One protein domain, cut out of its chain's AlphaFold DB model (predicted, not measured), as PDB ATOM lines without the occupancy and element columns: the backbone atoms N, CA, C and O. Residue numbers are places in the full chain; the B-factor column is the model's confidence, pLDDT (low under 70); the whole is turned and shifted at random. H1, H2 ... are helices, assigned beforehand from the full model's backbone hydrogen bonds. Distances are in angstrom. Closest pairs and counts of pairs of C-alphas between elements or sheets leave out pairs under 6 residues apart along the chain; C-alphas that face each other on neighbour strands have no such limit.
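Overview. This is residues 20 to 115 of the 200 residues of an uncharacterized protein of Phialocephala subalpina (UniProt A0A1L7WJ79). One long helix, H6, runs along the longest axis; H5 folds back beside part of it, and a row of three shorter helices, H1, H2 and H3, stands over the H6 side of this pair, with H1 crossing H6. Within the row neighbours run opposite ways, and the short H4 lies near H1, H2 and H6. The printed part has 96 residues with six named helices, H1 to H6 in chain order, and no named strand; its class is all helix. The whole is compact, with a radius of gyration of the C-alphas of 12.5 A, and rounded, spanning 35 by 26 by 25 A.

Arrangement. H6, residues 95 to 115, touches H5, residues 81 to 90, and the two form a helical hairpin. Their closest C-alphas, Gln 85 and Val 98, are 6.1 A apart; they run opposite ways at a steep tilt of 36 degrees, only just beyond shallow. H1, residues 20 to 32, touches residues 104 to 112 of H6 with its residues 23 to 27, about perpendicular at 74 degrees; the closest C-alphas, Cys 23 and Ala 108, are 4.7 A apart. H2, residues 40 to 52, is close to H6 but not clearly touching, the C-alphas of Trp 49 and Ile 101 being the closest at 7.3 A. H1 and H2 form a helical hairpin at a shallow tilt of 14 degrees and only just touch, with 3 pairs of C-alphas within 8 A, through residues 26 to 30 and 41 to 45; the closest are Thr 30 and Thr 41, 6.4 A. H3, residues 60 to 67, forms a helical hairpin with H2, touching its residues 43 to 47, closest at C-alphas Arg 43 and Ile 66, 5.7 A; H3 is apart from H1, H5 and H6. H4, residues 73 to 78, only just touches residues 105 to 109 of H6, with 3 pairs of C-alphas within 8 A, the closest being Phe 77 and Arg 109 at 6.3 A. Helix packing is mostly crossed, few touching pairs being at a shallow tilt. Each O i to N i+4 pair is within hydrogen-bond range in H1, H2, H3, H5 and H6; H4 has 0 of 2, but 3 of 3 O i to N i+3 pairs.

Along the chain. H6 measures 30.5 A from first to last C-alpha, H2 18.0 A and H1 17.9 A. H1 begins at C-alpha 20 (-9.735, -0.075, -84.861). H6 runs from C-alpha 95 (9.666, 13.560, -87.150) to C-alpha 115 (-15.078, -2.220, -95.323).

Size, cuts and confidence. The C-alphas farthest apart, Gln 60 and Lys 114, are 36.7 A apart. The printed part has no cut and no long link. Mean pLDDT of the printed part is 75.6; residues 20 to 38, 56 to 57 and 73 to 74 are under 70.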
ATOM      1  N   PRO A  20      -8.477   0.024 -84.124       48.94
ATOM      2  CA  PRO A  20      -9.735  -0.075 -84.861       48.94
ATOM      3  C   PRO A  20     -10.708   1.066 -84.562       48.94
ATOM      4  O   PRO A  20     -11.249   1.649 -85.497       48.94
ATOM      5  N   THR A  21     -10.904   1.424 -83.289       55.88
ATOM      6  CA  THR A  21     -11.946   2.387 -82.899       55.88
ATOM      7  C   THR A  21     -11.586   3.796 -83.350       55.88
ATOM      8  O   THR A  21     -12.420   4.485 -83.926       55.88
ATOM      9  N   PHE A  22     -10.323   4.202 -83.193       58.09
ATOM     10  CA  PHE A  22      -9.856   5.520 -83.628       58.09
ATOM     11  C   PHE A  22      -9.867   5.669 -85.157       58.09
ATOM     12  O   PHE A  22     -10.329   6.686 -85.674       58.09
ATOM     13  N   CYS A  23      -9.433   4.634 -85.889       61.91
ATOM     14  CA  CYS A  23      -9.538   4.610 -87.349       61.91
ATOM     15  C   CYS A  23     -11.002   4.657 -87.800       61.91
ATOM     16  O   CYS A  23     -11.315   5.371 -88.743       61.91
ATOM     17  N   HIS A  24     -11.901   3.943 -87.118       63.25
ATOM     18  CA  HIS A  24     -13.327   3.954 -87.431       63.25
ATOM     19  C   HIS A  24     -13.961   5.322 -87.161       63.25
ATOM     20  O   HIS A  24     -14.680   5.827 -88.011       63.25
ATOM     21  N   THR A  25     -13.669   5.971 -86.029       63.59
ATOM     22  CA  THR A  25     -14.176   7.322 -85.739       63.59
ATOM     23  C   THR A  25     -13.645   8.353 -86.732       63.59
ATOM     24  O   THR A  25     -14.412   9.200 -87.187       63.59
ATOM     25  N   LEU A  26     -12.363   8.265 -87.107       64.69
ATOM     26  CA  LEU A  26     -11.795   9.086 -88.175       64.69
ATOM     27  C   LEU A  26     -12.554   8.861 -89.483       64.69
ATOM     28  O   LEU A  26     -12.970   9.827 -90.108       64.69
ATOM     29  N   LEU A  27     -12.771   7.605 -89.871       63.84
ATOM     30  CA  LEU A  27     -13.479   7.255 -91.099       63.84
ATOM     31  C   LEU A  27     -14.909   7.775 -91.105       63.84
ATOM     32  O   LEU A  27     -15.280   8.480 -92.033       63.84
ATOM     33  N   THR A  28     -15.687   7.472 -90.067       63.66
ATOM     34  CA  THR A  28     -17.076   7.917 -89.958       63.66
ATOM     35  C   THR A  28     -17.150   9.429 -90.046       63.66
ATOM     36  O   THR A  28     -17.850   9.937 -90.907       63.66
ATOM     37  N   ARG A  29     -16.367  10.149 -89.237       63.06
ATOM     38  CA  ARG A  29     -16.414  11.610 -89.218       63.06
ATOM     39  C   ARG A  29     -15.978  12.219 -90.547       63.06
ATOM     40  O   ARG A  29     -16.623  13.133 -91.036       63.06
ATOM     41  N   THR A  30     -14.917  11.683 -91.144       59.16
ATOM     42  CA  THR A  30     -14.402  12.191 -92.420       59.16
ATOM     43  C   THR A  30     -15.352  11.924 -93.578       59.16
ATOM     44  O   THR A  30     -15.371  12.725 -94.495       59.16
ATOM     45  N   LEU A  31     -16.149  10.850 -93.521       58.19
ATOM     46  CA  LEU A  31     -17.173  10.511 -94.517       58.19
ATOM     47  C   LEU A  31     -18.529  11.191 -94.261       58.19
ATOM     48  O   LEU A  31     -19.324  11.292 -95.182       58.19
ATOM     49  N   THR A  32     -18.827  11.611 -93.027       57.53
ATOM     50  CA  THR A  32     -20.083  12.307 -92.686       57.53
ATOM     51  C   THR A  32     -19.955  13.826 -92.719       57.53
ATOM     52  O   THR A  32     -20.957  14.510 -92.869       57.53
ATOM     53  N   GLU A  33     -18.744  14.362 -92.539       56.09
ATOM     54  CA  GLU A  33     -18.450  15.800 -92.634       56.09
ATOM     55  C   GLU A  33     -17.964  16.205 -94.043       56.09
ATOM     56  O   GLU A  33     -17.480  17.325 -94.223       56.09
ATOM     57  N   THR A  34     -18.080  15.318 -95.045       49.19
ATOM     58  CA  THR A  34     -17.837  15.653 -96.457       49.19
ATOM     59  C   THR A  34     -18.895  16.645 -96.926       49.19
ATOM     60  O   THR A  34     -20.001  16.255 -97.287       49.19
ATOM     61  N   ASP A  35     -18.598  17.934 -96.775       47.03
ATOM     62  CA  ASP A  35     -18.486  18.879 -97.903       47.03
ATOM     63  C   ASP A  35     -18.503  20.351 -97.439       47.03
ATOM     64  O   ASP A  35     -17.965  21.207 -98.135       47.03
ATOM     65  N   ASP A  36     -18.937  20.650 -96.207       48.84
ATOM     66  CA  ASP A  36     -19.099  22.043 -95.735       48.84
ATOM     67  C   ASP A  36     -18.073  22.519 -94.683       48.84
ATOM     68  O   ASP A  36     -18.133  23.656 -94.204       48.84
ATOM     69  N   HIS A  37     -17.114  21.677 -94.274       51.75
ATOM     70  CA  HIS A  37     -16.235  21.976 -93.125       51.75
ATOM     71  C   HIS A  37     -14.735  22.094 -93.437       51.75
ATOM     72  O   HIS A  37     -13.934  22.354 -92.534       51.75
ATOM     73  N   GLY A  38     -14.333  21.994 -94.710       63.34
ATOM     74  CA  GLY A  38     -12.967  22.306 -95.149       63.34
ATOM     75  C   GLY A  38     -11.878  21.588 -94.321       63.34
ATOM     76  O   GLY A  38     -11.988  20.386 -94.070       63.34
ATOM     77  N   PRO A  39     -10.815  22.283 -93.863       72.94
ATOM     78  CA  PRO A  39      -9.762  21.668 -93.053       72.94
ATOM     79  C   PRO A  39     -10.155  21.280 -91.618       72.94
ATOM     80  O   PRO A  39      -9.347  20.669 -90.911       72.94
ATOM     81  N   ALA A  40     -11.360  21.624 -91.146       72.69
ATOM     82  CA  ALA A  40     -11.750  21.460 -89.744       72.69
ATOM     83  C   ALA A  40     -11.722  19.995 -89.279       72.69
ATOM     84  O   ALA A  40     -11.249  19.707 -88.177       72.69
ATOM     85  N   THR A  41     -12.140  19.062 -90.134       72.62
ATOM     86  CA  THR A  41     -12.111  17.621 -89.846       72.62
ATOM     87  C   THR A  41     -10.681  17.115 -89.648       72.62
ATOM     88  O   THR A  41     -10.403  16.375 -88.701       72.62
ATOM     89  N   THR A  42      -9.734  17.579 -90.468       76.88
ATOM     90  CA  THR A  42      -8.316  17.226 -90.313       76.88
ATOM     91  C   THR A  42      -7.729  17.824 -89.038       76.88
ATOM     92  O   THR A  42      -6.994  17.151 -88.313       76.88
ATOM     93  N   ARG A  43      -8.081  19.071 -88.709       82.50
ATOM     94  CA  ARG A  43      -7.638  19.712 -87.460       82.50
ATOM     95  C   ARG A  43      -8.152  18.973 -86.236       82.50
ATOM     96  O   ARG A  43      -7.400  18.746 -85.289       82.50
ATOM     97  N   TRP A  44      -9.420  18.571 -86.264       78.56
ATOM     98  CA  TRP A  44     -10.007  17.729 -85.232       78.56
ATOM     99  C   TRP A  44      -9.252  16.404 -85.100       78.56
ATOM    100  O   TRP A  44      -8.898  16.020 -83.984       78.56
ATOM    101  N   PHE A  45      -8.945  15.745 -86.221       79.25
ATOM    102  CA  PHE A  45      -8.185  14.498 -86.228       79.25
ATOM    103  C   PHE A  45      -6.816  14.662 -85.565       79.25
ATOM    104  O   PHE A  45      -6.497  13.890 -84.665       79.25
ATOM    105  N   LEU A  46      -6.039  15.680 -85.943       82.50
ATOM    106  CA  LEU A  46      -4.714  15.914 -85.362       82.50
ATOM    107  C   LEU A  46      -4.799  16.173 -83.855       82.50
ATOM    108  O   LEU A  46      -4.077  15.543 -83.086       82.50
ATOM    109  N   LYS A  47      -5.741  17.017 -83.406       82.44
ATOM    110  CA  LYS A  47      -5.974  17.270 -81.970       82.44
ATOM    111  C   LYS A  47      -6.311  15.974 -81.224       82.44
ATOM    112  O   LYS A  47      -5.769  15.707 -80.154       82.44
ATOM    113  N   ARG A  48      -7.177  15.135 -81.798       79.88
ATOM    114  CA  ARG A  48      -7.555  13.846 -81.204       79.88
ATOM    115  C   ARG A  48      -6.437  12.818 -81.243       79.88
ATOM    116  O   ARG A  48      -6.366  12.013 -80.323       79.88
ATOM    117  N   TRP A  49      -5.570  12.861 -82.249       82.88
ATOM    118  CA  TRP A  49      -4.402  11.997 -82.329       82.88
ATOM    119  C   TRP A  49      -3.470  12.251 -81.140       82.88
ATOM    120  O   TRP A  49      -3.137  11.300 -80.440       82.88
ATOM    121  N   PHE A  50      -3.149  13.511 -80.827       82.38
ATOM    122  CA  PHE A  50      -2.324  13.835 -79.654       82.38
ATOM    123  C   PHE A  50      -2.974  13.396 -78.336       82.38
ATOM    124  O   PHE A  50      -2.323  12.747 -77.518       82.38
ATOM    125  N   ILE A  51      -4.275  13.667 -78.160       78.19
ATOM    126  CA  ILE A  51      -5.025  13.242 -76.965       78.19
ATOM    127  C   ILE A  51      -5.009  11.715 -76.817       78.19
ATOM    128  O   ILE A  51      -4.767  11.204 -75.726       78.19
ATOM    129  N   ALA A  52      -5.245  10.979 -77.906       71.38
ATOM    130  CA  ALA A  52      -5.257   9.518 -77.901       71.38
ATOM    131  C   ALA A  52      -3.888   8.928 -77.528       71.38
ATOM    132  O   ALA A  52      -3.828   7.887 -76.883       71.38
ATOM    133  N   HIS A  53      -2.797   9.614 -77.875       72.19
ATOM    134  CA  HIS A  53      -1.432   9.202 -77.535       72.19
ATOM    135  C   HIS A  53      -0.947   9.778 -76.195       72.19
ATOM    136  O   HIS A  53       0.250   9.768 -75.927       72.19
ATOM    137  N   GLN A  54      -1.868  10.261 -75.347       77.38
ATOM    138  CA  GLN A  54      -1.586  10.810 -74.013       77.38
ATOM    139  C   GLN A  54      -0.627  12.015 -74.023       77.38
ATOM    140  O   GLN A  54      -0.016  12.348 -73.012       77.38
ATOM    141  N   ILE A  55      -0.534  12.715 -75.156       73.25
ATOM    142  CA  ILE A  55       0.230  13.955 -75.291       73.25
ATOM    143  C   ILE A  55      -0.711  15.102 -74.899       73.25
ATOM    144  O   ILE A  55      -1.354  15.727 -75.746       73.25
ATOM    145  N   ASN A  56      -0.859  15.307 -73.588       66.44
ATOM    146  CA  ASN A  56      -1.699  16.344 -72.987       66.44
ATOM    147  C   ASN A  56      -0.942  17.035 -71.827       66.44
ATOM    148  O   ASN A  56      -0.522  16.334 -70.906       66.44
ATOM    149  N   PRO A  57      -0.780  18.373 -71.826       67.88
ATOM    150  CA  PRO A  57      -1.278  19.326 -72.820       67.88
ATOM    151  C   PRO A  57      -0.604  19.176 -74.185       67.88
ATOM    152  O   PRO A  57       0.587  18.889 -74.282       67.88
ATOM    153  N   ILE A  58      -1.385  19.382 -75.249       76.06
ATOM    154  CA  ILE A  58      -0.829  19.537 -76.595       76.06
ATOM    155  C   ILE A  58       0.073  20.783 -76.552       76.06
ATOM    156  O   ILE A  58      -0.385  21.837 -76.099       76.06
ATOM    157  N   PRO A  59       1.336  20.703 -77.008       78.88
ATOM    158  CA  PRO A  59       2.216  21.863 -77.067       78.88
ATOM    159  C   PRO A  59       1.553  23.046 -77.785       78.88
ATOM    160  O   PRO A  59       0.959  22.882 -78.851       78.88
ATOM    161  N   GLN A  60       1.672  24.256 -77.229       77.94
ATOM    162  CA  GLN A  60       1.051  25.459 -77.803       77.94
ATOM    163  C   GLN A  60       1.523  25.733 -79.243       77.94
ATOM    164  O   GLN A  60       0.728  26.131 -80.090       77.94
ATOM    165  N   SER A  61       2.780  25.405 -79.552       79.62
ATOM    166  CA  SER A  61       3.320  25.435 -80.916       79.62
ATOM    167  C   SER A  61       2.525  24.548 -81.883       79.62
ATOM    168  O   SER A  61       2.275  24.936 -83.022       79.62
ATOM    169  N   TYR A  62       2.063  23.377 -81.438       80.19
ATOM    170  CA  TYR A  62       1.244  22.481 -82.252       80.19
ATOM    171  C   TYR A  62      -0.186  22.980 -82.411       80.19
ATOM    172  O   TYR A  62      -0.768  22.754 -83.464       80.19
ATOM    173  N   HIS A  63      -0.744  23.716 -81.446       79.69
ATOM    174  CA  HIS A  63      -2.046  24.359 -81.640       79.69
ATOM    175  C   HIS A  63      -2.032  25.316 -82.836       79.69
ATOM    176  O   HIS A  63      -2.893  25.210 -83.709       79.69
ATOM    177  N   GLU A  64      -1.026  26.185 -82.926       82.31
ATOM    178  CA  GLU A  64      -0.877  27.123 -84.046       82.31
ATOM    179  C   GLU A  64      -0.594  26.408 -85.372       82.31
ATOM    180  O   GLU A  64      -1.090  26.808 -86.425       82.31
ATOM    181  N   ASN A  65       0.186  25.326 -85.335       83.94
ATOM    182  CA  ASN A  65       0.520  24.561 -86.532       83.94
ATOM    183  C   ASN A  65      -0.657  23.725 -87.049       83.94
ATOM    184  O   ASN A  65      -0.823  23.601 -88.260       83.94
ATOM    185  N   ILE A  66      -1.517  23.215 -86.163       83.19
ATOM    186  CA  ILE A  66      -2.753  22.530 -86.555       83.19
ATOM    187  C   ILE A  66      -3.687  23.498 -87.292       83.19
ATOM    188  O   ILE A  66      -4.314  23.108 -88.270       83.19
ATOM    189  N   GLU A  67      -3.763  24.772 -86.903       81.81
ATOM    190  CA  GLU A  67      -4.614  25.735 -87.619       81.81
ATOM    191  C   GLU A  67      -4.115  26.057 -89.042       81.81
ATOM    192  O   GLU A  67      -4.913  26.449 -89.895       81.81
ATOM    193  N   LYS A  68      -2.834  25.802 -89.347       78.12
ATOM    194  CA  LYS A  68      -2.250  25.944 -90.698       78.12
ATOM    195  C   LYS A  68      -2.567  24.772 -91.627       78.12
ATOM    196  O   LYS A  68      -2.251  24.832 -92.813       78.12
ATOM    197  N   VAL A  69      -3.186  23.713 -91.109       80.44
ATOM    198  CA  VAL A  69      -3.556  22.535 -91.892       80.44
ATOM    199  C   VAL A  69      -4.587  22.926 -92.941       80.44
ATOM    200  O   VAL A  69      -5.628  23.514 -92.623       80.44
ATOM    201  N   THR A  70      -4.288  22.565 -94.186       80.75
ATOM    202  CA  THR A  70      -5.112  22.831 -95.373       80.75
ATOM    203  C   THR A  70      -5.779  21.576 -95.930       80.75
ATOM    204  O   THR A  70      -6.619  21.674 -96.821       80.75
ATOM    205  N   TRP A  71      -5.433  20.388 -95.426       82.06
ATOM    206  CA  TRP A  71      -6.020  19.143 -95.911       82.06
ATOM    207  C   TRP A  71      -7.505  19.076 -95.577       82.06
ATOM    208  O   TRP A  71      -7.894  19.236 -94.419       82.06
ATOM    209  N   THR A  72      -8.321  18.768 -96.577       76.12
ATOM    210  CA  THR A  72      -9.724  18.399 -96.399       76.12
ATOM    211  C   THR A  72      -9.841  16.930 -95.997       76.12
ATOM    212  O   THR A  72      -8.896  16.149 -96.157       76.12
ATOM    213  N   GLY A  73     -11.019  16.543 -95.506       67.75
ATOM    214  CA  GLY A  73     -11.323  15.143 -95.224       67.75
ATOM    215  C   GLY A  73     -11.123  14.226 -96.435       67.75
ATOM    216  O   GLY A  73     -10.548  13.146 -96.313       67.75
ATOM    217  N   GLU A  74     -11.499  14.698 -97.622       67.12
ATOM    218  CA  GLU A  74     -11.278  13.993 -98.885       67.12
ATOM    219  C   GLU A  74      -9.778  13.814 -99.182       67.12
ATOM    220  O   GLU A  74      -9.302  12.693 -99.387       67.12
ATOM    221  N   ASN A  75      -8.991  14.894 -99.096       71.25
ATOM    222  CA  ASN A  75      -7.546  14.854 -99.343       71.25
ATOM    223  C   ASN A  75      -6.828  13.879 -98.400       71.25
ATOM    224  O   ASN A  75      -5.880  13.199 -98.805       71.25
ATOM    225  N   LEU A  76      -7.305  13.735 -97.162       72.88
ATOM    226  CA  LEU A  76      -6.720  12.836 -96.171       72.88
ATOM    227  C   LEU A  76      -6.697  11.363 -96.622       72.88
ATOM    228  O   LEU A  76      -5.824  10.607 -96.182       72.88
ATOM    229  N   PHE A  77      -7.584  10.943 -97.530       70.25
ATOM    230  CA  PHE A  77      -7.603   9.578 -98.071       70.25
ATOM    231  C   PHE A  77      -6.817   9.402 -99.375       70.25
ATOM    232  O   PHE A  77      -6.396   8.278 -99.673       70.25
ATOM    233  N   TYR A  78      -6.523  10.488-100.095       74.75
ATOM    234  CA  TYR A  78      -5.858  10.436-101.404       74.75
ATOM    235  C   TYR A  78      -4.411  10.946-101.409       74.75
ATOM    236  O   TYR A  78      -3.632  10.551-102.279       74.75
ATOM    237  N   LEU A  79      -3.998  11.748-100.421       81.62
ATOM    238  CA  LEU A  79      -2.635  12.285-100.335       81.62
ATOM    239  C   LEU A  79      -1.577  11.179-100.306       81.62
ATOM    240  O   LEU A  79      -1.724  10.173 -99.605       81.62
ATOM    241  N   LYS A  80      -0.473  11.356-101.033       86.12
ATOM    242  CA  LYS A  80       0.654  10.412-100.981       86.12
ATOM    243  C   LYS A  80       1.338  10.487 -99.614       86.12
ATOM    244  O   LYS A  80       1.406  11.550 -99.012       86.12
ATOM    245  N   ALA A  81       1.887   9.366 -99.142       84.00
ATOM    246  CA  ALA A  81       2.583   9.317 -97.852       84.00
ATOM    247  C   ALA A  81       3.730  10.334 -97.765       84.00
ATOM    248  O   ALA A  81       3.844  11.019 -96.757       84.00
ATOM    249  N   GLN A  82       4.505  10.474 -98.844       84.94
ATOM    250  CA  GLN A  82       5.583  11.459 -98.934       84.94
ATOM    251  C   GLN A  82       5.060  12.889 -98.774       84.94
ATOM    252  O   GLN A  82       5.538  13.625 -97.925       84.94
ATOM    253  N   GLN A  83       4.003  13.234 -99.510       88.62
ATOM    254  CA  GLN A  83       3.379  14.552 -99.427       88.62
ATOM    255  C   GLN A  83       2.852  14.841 -98.016       88.62
ATOM    256  O   GLN A  83       3.044  15.934 -97.502       88.62
ATOM    257  N   MET A  84       2.258  13.841 -97.349       87.88
ATOM    258  CA  MET A  84       1.818  14.000 -95.962       87.88
ATOM    259  C   MET A  84       2.984  14.275 -95.005       87.88
ATOM    260  O   MET A  84       2.841  15.076 -94.086       87.88
ATOM    261  N   GLN A  85       4.126  13.613 -95.208       89.44
ATOM    262  CA  GLN A  85       5.324  13.847 -94.404       89.44
ATOM    263  C   GLN A  85       5.879  15.251 -94.633       89.44
ATOM    264  O   GLN A  85       6.122  15.964 -93.662       89.44
ATOM    265  N   ASP A  86       6.034  15.652 -95.894       90.25
ATOM    266  CA  ASP A  86       6.600  16.948 -96.274       90.25
ATOM    267  C   ASP A  86       5.753  18.107 -95.722       90.25
ATOM    268  O   ASP A  86       6.281  19.035 -95.106       90.25
ATOM    269  N   ASP A  87       4.430  18.012 -95.851       89.75
ATOM    270  CA  ASP A  87       3.478  19.002 -95.343       89.75
ATOM    271  C   ASP A  87       3.533  19.106 -93.806       89.75
ATOM    272  O   ASP A  87       3.667  20.207 -93.268       89.75
ATOM    273  N   LEU A  88       3.509  17.981 -93.077       88.44
ATOM    274  CA  LEU A  88       3.590  17.989 -91.608       88.44
ATOM    275  C   LEU A  88       4.941  18.534 -91.110       88.44
ATOM    276  O   LEU A  88       4.989  19.283 -90.132       88.44
ATOM    277  N   LEU A  89       6.041  18.214 -91.794       89.38
ATOM    278  CA  LEU A  89       7.352  18.791 -91.489       89.38
ATOM    279  C   LEU A  89       7.378  20.300 -91.770       89.38
ATOM    280  O   LEU A  89       7.939  21.063 -90.978       89.38
ATOM    281  N   SER A  90       6.725  20.756 -92.845       89.50
ATOM    282  CA  SER A  90       6.587  22.186 -93.158       89.50
ATOM    283  C   SER A  90       5.803  22.937 -92.073       89.50
ATOM    284  O   SER A  90       6.125  24.080 -91.736       89.50
ATOM    285  N   TRP A  91       4.846  22.257 -91.437       87.44
ATOM    286  CA  TRP A  91       4.106  22.741 -90.273       87.44
ATOM    287  C   TRP A  91       4.846  22.520 -88.952       87.44
ATOM    288  O   TRP A  91       4.247  22.660 -87.894       87.44
ATOM    289  N   ARG A  92       6.151  22.223 -88.982       88.19
ATOM    290  CA  ARG A  92       7.020  22.119 -87.797       88.19
ATOM    291  C   ARG A  92       6.610  21.025 -86.804       88.19
ATOM    292  O   ARG A  92       6.899  21.149 -85.615       88.19
ATOM    293  N   PHE A  93       5.962  19.955 -87.264       85.94
ATOM    294  CA  PHE A  93       5.809  18.752 -86.446       85.94
ATOM    295  C   PHE A  93       7.136  17.990 -86.358       85.94
ATOM    296  O   PHE A  93       7.881  17.889 -87.333       85.94
ATOM    297  N   GLU A  94       7.427  17.421 -85.190       87.56
ATOM    298  CA  GLU A  94       8.593  16.556 -85.001       87.56
ATOM    299  C   GLU A  94       8.470  15.249 -85.790       87.56
ATOM    300  O   GLU A  94       7.388  14.667 -85.894       87.56
ATOM    301  N   LEU A  95       9.603  14.736 -86.277       85.06
ATOM    302  CA  LEU A  95       9.666  13.560 -87.150       85.06
ATOM    303  C   LEU A  95       8.948  12.325 -86.568       85.06
ATOM    304  O   LEU A  95       8.277  11.602 -87.303       85.06
ATOM    305  N   GLY A  96       9.043  12.107 -85.250       82.62
ATOM    306  CA  GLY A  96       8.345  11.013 -84.566       82.62
ATOM    307  C   GLY A  96       6.821  11.143 -84.642       82.62
ATOM    308  O   GLY A  96       6.129  10.180 -84.982       82.62
ATOM    309  N   HIS A  97       6.295  12.350 -84.419       84.25
ATOM    310  CA  HIS A  97       4.867  12.643 -84.557       84.25
ATOM    311  C   HIS A  97       4.412  12.533 -86.010       84.25
ATOM    312  O   HIS A  97       3.377  11.929 -86.278       84.25
ATOM    313  N   VAL A  98       5.211  13.036 -86.959       85.88
ATOM    314  CA  VAL A  98       4.932  12.902 -88.395       85.88
ATOM    315  C   VAL A  98       4.780  11.431 -88.785       85.88
ATOM    316  O   VAL A  98       3.773  11.052 -89.383       85.88
ATOM    317  N   ALA A  99       5.735  10.582 -88.401       83.19
ATOM    318  CA  ALA A  99       5.679   9.153 -88.694       83.19
ATOM    319  C   ALA A  99       4.437   8.484 -88.078       83.19
ATOM    320  O   ALA A  99       3.764   7.692 -88.746       83.19
ATOM    321  N   GLY A 100       4.103   8.831 -86.831       82.88
ATOM    322  CA  GLY A 100       2.924   8.326 -86.133       82.88
ATOM    323  C   GLY A 100       1.611   8.717 -86.814       82.88
ATOM    324  O   GLY A 100       0.797   7.847 -87.127       82.88
ATOM    325  N   ILE A 101       1.435  10.005 -87.119       84.31
ATOM    326  CA  ILE A 101       0.244  10.549 -87.783       84.31
ATOM    327  C   ILE A 101       0.052   9.900 -89.160       84.31
ATOM    328  O   ILE A 101      -1.023   9.371 -89.453       84.31
ATOM    329  N   VAL A 102       1.102   9.874 -89.988       85.69
ATOM    330  CA  VAL A 102       1.054   9.282 -91.337       85.69
ATOM    331  C   VAL A 102       0.693   7.802 -91.266       85.69
ATOM    332  O   VAL A 102      -0.162   7.333 -92.023       85.69
ATOM    333  N   ARG A 103       1.281   7.052 -90.326       84.31
ATOM    334  CA  ARG A 103       0.964   5.635 -90.124       84.31
ATOM    335  C   ARG A 103      -0.508   5.429 -89.770       84.31
ATOM    336  O   ARG A 103      -1.140   4.546 -90.352       84.31
ATOM    337  N   THR A 104      -1.063   6.240 -88.867       81.25
ATOM    338  CA  THR A 104      -2.478   6.150 -88.479       81.25
ATOM    339  C   THR A 104      -3.406   6.425 -89.664       81.25
ATOM    340  O   THR A 104      -4.343   5.659 -89.888       81.25
ATOM    341  N   ILE A 105      -3.114   7.445 -90.479       79.81
ATOM    342  CA  ILE A 105      -3.905   7.756 -91.682       79.81
ATOM    343  C   ILE A 105      -3.862   6.589 -92.682       79.81
ATOM    344  O   ILE A 105      -4.896   6.159 -93.199       79.81
ATOM    345  N   LEU A 106      -2.680   6.018 -92.938       82.88
ATOM    346  CA  LEU A 106      -2.536   4.876 -93.847       82.88
ATOM    347  C   LEU A 106      -3.252   3.621 -93.331       82.88
ATOM    348  O   LEU A 106      -3.810   2.856 -94.121       82.88
ATOM    349  N   GLN A 107      -3.260   3.396 -92.017       79.44
ATOM    350  CA  GLN A 107      -4.005   2.296 -91.413       79.44
ATOM    351  C   GLN A 107      -5.518   2.501 -91.553       79.44
ATOM    352  O   GLN A 107      -6.213   1.568 -91.959       79.44
ATOM    353  N   ALA A 108      -6.016   3.718 -91.329       75.56
ATOM    354  CA  ALA A 108      -7.419   4.052 -91.547       75.56
ATOM    355  C   ALA A 108      -7.842   3.825 -93.010       75.56
ATOM    356  O   ALA A 108      -8.882   3.216 -93.257       75.56
ATOM    357  N   ARG A 109      -6.997   4.184 -93.990       77.50
ATOM    358  CA  ARG A 109      -7.234   3.883 -95.420       77.50
ATOM    359  C   ARG A 109      -7.379   2.388 -95.700       77.50
ATOM    360  O   ARG A 109      -8.258   1.982 -96.460       77.50
ATOM    361  N   LYS A 110      -6.526   1.552 -95.098       79.06
ATOM    362  CA  LYS A 110      -6.609   0.091 -95.260       79.06
ATOM    363  C   LYS A 110      -7.928  -0.455 -94.715       79.06
ATOM    364  O   LYS A 110      -8.566  -1.265 -95.384       79.06
ATOM    365  N   VAL A 111      -8.341   0.014 -93.537       74.50
ATOM    366  CA  VAL A 111      -9.620  -0.368 -92.921       74.50
ATOM    367  C   VAL A 111     -10.795   0.079 -93.795       74.50
ATOM    368  O   VAL A 111     -11.669  -0.734 -94.075       74.50
ATOM    369  N   HIS A 112     -10.774   1.309 -94.319       72.06
ATOM    370  CA  HIS A 112     -11.803   1.810 -95.236       72.06
ATOM    371  C   HIS A 112     -11.977   0.920 -96.463       72.06
ATOM    372  O   HIS A 112     -13.085   0.498 -96.782       72.06
ATOM    373  N   LYS A 113     -10.865   0.599 -97.134       72.94
ATOM    374  CA  LYS A 113     -10.882  -0.241 -98.331       72.94
ATOM    375  C   LYS A 113     -11.431  -1.633 -98.024       72.94
ATOM    376  O   LYS A 113     -12.185  -2.172 -98.827       72.94
ATOM    377  N   LYS A 114     -11.078  -2.203 -96.867       74.56
ATOM    378  CA  LYS A 114     -11.610  -3.495 -96.421       74.56
ATOM    379  C   LYS A 114     -13.130  -3.438 -96.238       74.56
ATOM    380  O   LYS A 114     -13.820  -4.282 -96.796       74.56
ATOM    381  N   ILE A 115     -13.636  -2.419 -95.543       71.06
ATOM    382  CA  ILE A 115     -15.078  -2.220 -95.323       71.06
ATOM    383  C   ILE A 115     -15.818  -2.048 -96.657       71.06
ATOM    384  O   ILE A 115     -16.838  -2.692 -96.873       71.06
TER     385      ILE A 115